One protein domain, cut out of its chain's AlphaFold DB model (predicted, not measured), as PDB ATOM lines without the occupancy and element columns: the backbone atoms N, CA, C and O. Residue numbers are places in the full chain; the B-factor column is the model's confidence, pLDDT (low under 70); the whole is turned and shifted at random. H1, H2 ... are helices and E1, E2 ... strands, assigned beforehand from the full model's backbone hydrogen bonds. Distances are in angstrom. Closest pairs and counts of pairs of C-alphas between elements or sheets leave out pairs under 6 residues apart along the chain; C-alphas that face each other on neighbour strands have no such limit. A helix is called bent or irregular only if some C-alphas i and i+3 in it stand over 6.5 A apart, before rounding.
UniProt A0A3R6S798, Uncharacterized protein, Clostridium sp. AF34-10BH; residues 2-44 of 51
ATOM      1  N   TYR A   2     204.133 222.707 300.113       86.50
ATOM      2  CA  TYR A   2     203.604 224.089 300.235       86.50
ATOM      3  C   TYR A   2     202.109 224.228 299.903       86.50
ATOM      4  O   TYR A   2     201.330 224.701 300.721       86.50
ATOM      5  N   ALA A   3     201.692 223.752 298.725       83.62
ATOM      6  CA  ALA A   3     200.302 223.863 298.286       83.62
ATOM      7  C   ALA A   3     199.315 223.129 299.210       83.62
ATOM      8  O   ALA A   3     198.257 223.667 299.500       83.62
ATOM      9  N   ALA A   4     199.664 221.936 299.699       86.12
ATOM     10  CA  ALA A   4     198.800 221.178 300.606       86.12
ATOM     11  C   ALA A   4     198.629 221.911 301.945       86.12
ATOM     12  O   ALA A   4     197.515 222.043 302.442       86.12
ATOM     13  N   VAL A   5     199.719 222.480 302.468       90.44
ATOM     14  CA  VAL A   5     199.690 223.272 303.704       90.44
ATOM     15  C   VAL A   5     198.877 224.556 303.522       90.44
ATOM     16  O   VAL A   5     198.055 224.867 304.374       90.44
ATOM     17  N   LYS A   6     199.024 225.269 302.395       89.00
ATOM     18  CA  LYS A   6     198.217 226.469 302.098       89.00
ATOM     19  C   LYS A   6     196.739 226.168 301.868       89.00
ATOM     20  O   LYS A   6     195.911 227.011 302.178       89.00
ATOM     21  N   VAL A   7     196.401 224.997 301.333       86.31
ATOM     22  CA  VAL A   7     195.002 224.568 301.186       86.31
ATOM     23  C   VAL A   7     194.375 224.291 302.553       86.31
ATOM     24  O   VAL A   7     193.264 224.740 302.806       86.31
ATOM     25  N   ALA A   8     195.091 223.600 303.446       88.50
ATOM     26  CA  ALA A   8     194.607 223.310 304.798       88.50
ATOM     27  C   ALA A   8     194.605 224.548 305.715       88.50
ATOM     28  O   ALA A   8     193.743 224.681 306.579       88.50
ATOM     29  N   ASN A   9     195.561 225.461 305.525       91.19
ATOM     30  CA  ASN A   9     195.667 226.721 306.251       91.19
ATOM     31  C   ASN A   9     196.113 227.861 305.309       91.19
ATOM     32  O   ASN A   9     197.316 228.087 305.125       91.19
ATOM     33  N   PRO A  10     195.165 228.637 304.751       92.94
ATOM     34  CA  PRO A  10     195.463 229.741 303.837       92.94
ATOM     35  C   PRO A  10     196.357 230.837 304.425       92.94
ATOM     36  O   PRO A  10     197.060 231.509 303.672       92.94
ATOM     37  N   ASN A  11     196.395 230.993 305.750       94.88
ATOM     38  CA  ASN A  11     197.197 232.016 306.429       94.88
ATOM     39  C   ASN A  11     198.613 231.548 306.782       94.88
ATOM     40  O   ASN A  11     199.419 232.353 307.243       94.88
ATOM     41  N   TRP A  12     198.935 230.271 306.555       94.94
ATOM     42  CA  TRP A  12     200.264 229.732 306.816       94.94
ATOM     43  C   TRP A  12     201.339 230.435 305.970       94.94
ATOM     44  O   TRP A  12     201.132 230.735 304.781       94.94
ATOM     45  N   GLN A  13     202.494 230.677 306.591       95.19
ATOM     46  CA  GLN A  13     203.658 231.335 305.998       95.19
ATOM     47  C   GLN A  13     204.914 230.452 306.101       95.19
ATOM     48  O   GLN A  13     205.054 229.690 307.061       95.19
ATOM     49  N   PRO A  14     205.864 230.564 305.150       91.62
ATOM     50  CA  PRO A  14     207.141 229.862 305.238       91.62
ATOM     51  C   PRO A  14     207.861 230.138 306.566       91.62
ATOM     52  O   PRO A  14     207.939 231.278 307.011       91.62
ATOM     53  N   GLY A  15     208.389 229.086 307.191       93.56
ATOM     54  CA  GLY A  15     209.036 229.156 308.506       93.56
ATOM     55  C   GLY A  15     208.102 228.879 309.687       93.56
ATOM     56  O   GLY A  15     208.589 228.602 310.779       93.56
ATOM     57  N   GLN A  16     206.778 228.873 309.485       95.38
ATOM     58  CA  GLN A  16     205.837 228.425 310.510       95.38
ATOM     59  C   GLN A  16     205.734 226.892 310.536       95.38
ATOM     60  O   GLN A  16     205.711 226.259 309.471       95.38
ATOM     61  N   PRO A  17     205.615 226.275 311.724       94.12
ATOM     62  CA  PRO A  17     205.326 224.853 311.817       94.12
ATOM     63  C   PRO A  17     203.936 224.556 311.243       94.12
ATOM     64  O   PRO A  17     203.051 225.413 311.209       94.12
ATOM     65  N   PHE A  18     203.744 223.324 310.794       91.88
ATOM     66  CA  PHE A  18     202.446 222.803 310.388       91.88
ATOM     67  C   PHE A  18     202.371 221.325 310.774       91.88
ATOM     68  O   PHE A  18     203.398 220.669 310.958       91.88
ATOM     69  N   ASP A  19     201.152 220.816 310.902       92.62
ATOM     70  CA  ASP A  19     200.914 219.409 311.196       92.62
ATOM     71  C   ASP A  19     201.221 218.554 309.956       92.62
ATOM     72  O   ASP A  19     200.649 218.760 308.883       92.62
ATOM     73  N   SER A  20     202.139 217.594 310.085       91.06
ATOM     74  CA  SER A  20     202.537 216.728 308.974       91.06
ATOM     75  C   SER A  20     201.402 215.843 308.457       91.06
ATOM     76  O   SER A  20     201.444 215.484 307.282       91.06
ATOM     77  N   SER A  21     200.379 215.555 309.274       92.56
ATOM     78  CA  SER A  21     199.202 214.770 308.863       92.56
ATOM     79  C   SER A  21     198.422 215.413 307.707       92.56
ATOM     80  O   SER A  21     197.732 214.734 306.949       92.56
ATOM     81  N   ILE A  22     198.606 216.717 307.465       89.56
ATOM     82  CA  ILE A  22     198.073 217.416 306.282       89.56
ATOM     83  C   ILE A  22     198.539 216.744 304.975       89.56
ATOM     84  O   ILE A  22     197.830 216.772 303.964       89.56
ATOM     85  N   LEU A  23     199.722 216.121 304.980       87.75
ATOM     86  CA  LEU A  23     200.277 215.420 303.826       87.75
ATOM     87  C   LEU A  23     199.655 214.037 303.598       87.75
ATOM     88  O   LEU A  23     199.765 213.531 302.483       87.75
ATOM     89  N   ASP A  24     198.953 213.468 304.578       89.12
ATOM     90  CA  ASP A  24     198.336 212.139 304.462       89.12
ATOM     91  C   ASP A  24     197.212 212.129 303.417       89.12
ATOM     92  O   ASP A  24     196.950 211.123 302.761       89.12
ATOM     93  N   SER A  25     196.581 213.286 303.204       81.38
ATOM     94  CA  SER A  25     195.553 213.484 302.178       81.38
ATOM     95  C   SER A  25     196.114 213.659 300.756       81.38
ATOM     96  O   SER A  25     195.356 213.672 299.782       81.38
ATOM     97  N   VAL A  26     197.437 213.808 300.600       83.12
ATOM     98  CA  VAL A  26     198.077 214.034 299.298       83.12
ATOM     99  C   VAL A  26     198.257 212.703 298.571       83.12
ATOM    100  O   VAL A  26     199.249 211.999 298.747       83.12
ATOM    101  N   THR A  27     197.312 212.379 297.690       85.00
ATOM    102  CA  THR A  27     197.353 211.155 296.878       85.00
ATOM    103  C   THR A  27     198.045 211.360 295.528       85.00
ATOM    104  O   THR A  27     198.127 212.475 294.998       85.00
ATOM    105  N   ARG A  28     198.535 210.271 294.919       85.75
ATOM    106  CA  ARG A  28     199.135 210.297 293.570       85.75
ATOM    107  C   ARG A  28     198.136 210.812 292.535       85.75
ATOM    108  O   ARG A  28     198.522 211.521 291.607       85.75
ATOM    109  N   GLU A  29     196.874 210.442 292.682       84.88
ATOM    110  CA  GLU A  29     195.753 210.820 291.828       84.88
ATOM    111  C   GLU A  29     195.527 212.330 291.896       84.88
ATOM    112  O   GLU A  29     195.453 212.987 290.858       84.88
ATOM    113  N   LEU A  30     195.518 212.890 293.110       82.00
ATOM    114  CA  LEU A  30     195.419 214.330 293.336       82.00
ATOM    115  C   LEU A  30     196.626 215.075 292.753       82.00
ATOM    116  O   LEU A  30     196.476 216.130 292.140       82.00
ATOM    117  N   VAL A  31     197.837 214.538 292.900       83.31
ATOM    118  CA  VAL A  31     199.031 215.145 292.296       83.31
ATOM    119  C   VAL A  31     198.924 215.134 290.771       83.31
ATOM    120  O   VAL A  31     199.168 216.161 290.145       83.31
ATOM    121  N   LYS A  32     198.502 214.019 290.168       82.69
ATOM    122  CA  LYS A  32     198.328 213.906 288.712       82.69
ATOM    123  C   LYS A  32     197.247 214.839 288.168       82.69
ATOM    124  O   LYS A  32     197.465 215.430 287.118       82.69
ATOM    125  N   SER A  33     196.115 215.004 288.854       83.75
ATOM    126  CA  SER A  33     195.034 215.892 288.388       83.75
ATOM    127  C   SER A  33     195.449 217.370 288.352       83.75
ATOM    128  O   SER A  33     194.965 218.145 287.522       83.75
ATOM    129  N   ASN A  34     196.407 217.744 289.203       83.12
ATOM    130  CA  ASN A  34     197.000 219.079 289.268       83.12
ATOM    131  C   ASN A  34     198.178 219.289 288.302       83.12
ATOM    132  O   ASN A  34     198.761 220.376 288.284       83.12
ATOM    133  N   LEU A  35     198.549 218.278 287.516       87.12
ATOM    134  CA  LEU A  35     199.637 218.347 286.549       87.12
ATOM    135  C   LEU A  35     199.089 218.255 285.123       87.12
ATOM    136  O   LEU A  35     198.127 217.544 284.841       87.12
ATOM    137  N   VAL A  36     199.726 218.980 284.212       88.00
ATOM    138  CA  VAL A  36     199.525 218.862 282.768       88.00
ATOM    139  C   VAL A  36     200.853 218.509 282.121       88.00
ATOM    140  O   VAL A  36     201.913 218.954 282.564       88.00
ATOM    141  N   GLN A  37     200.812 217.671 281.092       88.56
ATOM    142  CA  GLN A  37     202.012 217.347 280.335       88.56
ATOM    143  C   GLN A  37     202.350 218.514 279.402       88.56
ATOM    144  O   GLN A  37     201.511 218.953 278.620       88.56
ATOM    145  N   SER A  38     203.584 219.000 279.492       88.88
ATOM    146  CA  SER A  38     204.163 220.025 278.630       88.88
ATOM    147  C   SER A  38     205.455 219.467 278.037       88.88
ATOM    148  O   SER A  38     206.497 219.436 278.693       88.88
ATOM    149  N   GLY A  39     205.370 218.955 276.806       87.94
ATOM    150  CA  GLY A  39     206.473 218.241 276.158       87.94
ATOM    151  C   GLY A  39     206.876 216.979 276.931       87.94
ATOM    152  O   GLY A  39     206.066 216.067 277.119       87.94
ATOM    153  N   ASN A  40     208.131 216.936 277.385       92.31
ATOM    154  CA  ASN A  40     208.712 215.853 278.187       92.31
ATOM    155  C   ASN A  40     208.618 216.083 279.710       92.31
ATOM    156  O   ASN A  40     209.180 215.301 280.477       92.31
ATOM    157  N   GLN A  41     207.941 217.144 280.157       88.62
ATOM    158  CA  GLN A  41     207.807 217.494 281.572       88.62
ATOM    159  C   GLN A  41     206.338 217.543 282.004       88.62
ATOM    160  O   GLN A  41     205.442 217.811 281.207       88.62
ATOM    161  N   PHE A  42     206.091 217.317 283.293       86.44
ATOM    162  CA  PHE A  42     204.805 217.617 283.920       86.44
ATOM    163  C   PHE A  42     204.906 218.963 284.625       86.44
ATOM    164  O   PHE A  42     205.720 219.131 285.532       86.44
ATOM    165  N   VAL A  43     204.071 219.913 284.217       87.06
ATOM    166  CA  VAL A  43     203.991 221.242 284.827       87.06
ATOM    167  C   VAL A  43     202.697 221.361 285.618       87.06
ATOM    168  O   VAL A  43     201.695 220.713 285.306       87.06
ATOM    169  N   ARG A  44     202.708 222.166 286.684       84.94
ATOM    170  CA  ARG A  44     201.496 222.414 287.470       84.94
ATOM    171  C   ARG A  44     200.478 223.122 286.590       84.94
ATOM    172  O   ARG A  44     200.827 224.066 285.888       84.94
TER     173      ARG A  44
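Overview. This is residues 2 to 44 of the 51 residues of an uncharacterized protein of Clostridium sp. AF34-10BH (UniProt A0A3R6S798). This is a loose, open chain with two small ends: at one end H1 and H2 are crosswise to each other and joined by a long loop, and at the other end E1 and E2 make a small two-stranded hairpin. The short helix H3 comes between the two ends, one residue before the hairpin and touching neither H1 nor H2. The printed part has 43 residues with three named helices and two named strands, in the order H1, H2, H3, E1, E2, and its one sheet has the order E1 - E2, antiparallel. The class is mixed, helices and strands. The whole is loose, with a radius of gyration of the C-alphas of 12.7 A, and elongated, spanning 36 by 19 by 13 A.

Along the chain. Find C-alpha 2 at (203.604, 224.089, 300.235); from there H1, residues 2 to 8, runs 10.1 A to C-alpha 8. Go on past residues 9 to 19 to C-alpha 20 at (202.537, 216.728, 308.974), where H2 begins; it holds residues 20 to 25 and is 10.3 A long. H2 is neither bent nor irregular, but only just: C-alphas 22 and 25 are 6.2 A apart. H3 follows at residues 28 to 33, 8.7 A long. Then come E1, residues 35 to 38, 9.3 A, and E2, residues 41 to 44, 9.9 A, which ends at C-alpha 44 at (201.496, 222.414, 287.470).

Arrangement. Start at H1, which touches H2; their closest C-alphas are those of Val 5 and Ile 22, 6.6 A apart. Their lines are about perpendicular, at 81 degrees. Past Val 26 and Thr 27 you reach H3, which is apart from both H1 and H2. Beyond Asn 34, E1 and E2 form an antiparallel hairpin, with 137 degrees between their directions. Look there for N 36 and O 43 at 2.8 A and N 41 and O 38 at 3.1 A, both within hydrogen-bond range. H1 is apart from E1 and E2, and so is H2; H3 is apart from E2. In H1 and H3 every O i to N i+4 pair is within hydrogen-bond range; in H2 0 of 2 are, while 2 of its 3 O i to N i+3 pairs are.

Size, cuts and confidence. The two C-alphas farthest apart are those of Pro 17 and Gly 39, 36.3 A, while those of Tyr 2 and Arg 44 are 13.0 A apart. The printed part runs from 2 to 44 without a cut. The link from H1 to H2, with 11 residues, is long; those from H2 to H3, H3 to E1 and E1 to E2 are tight. The mean pLDDT of the printed part of this model is 88.5, and no printed residue is under 70.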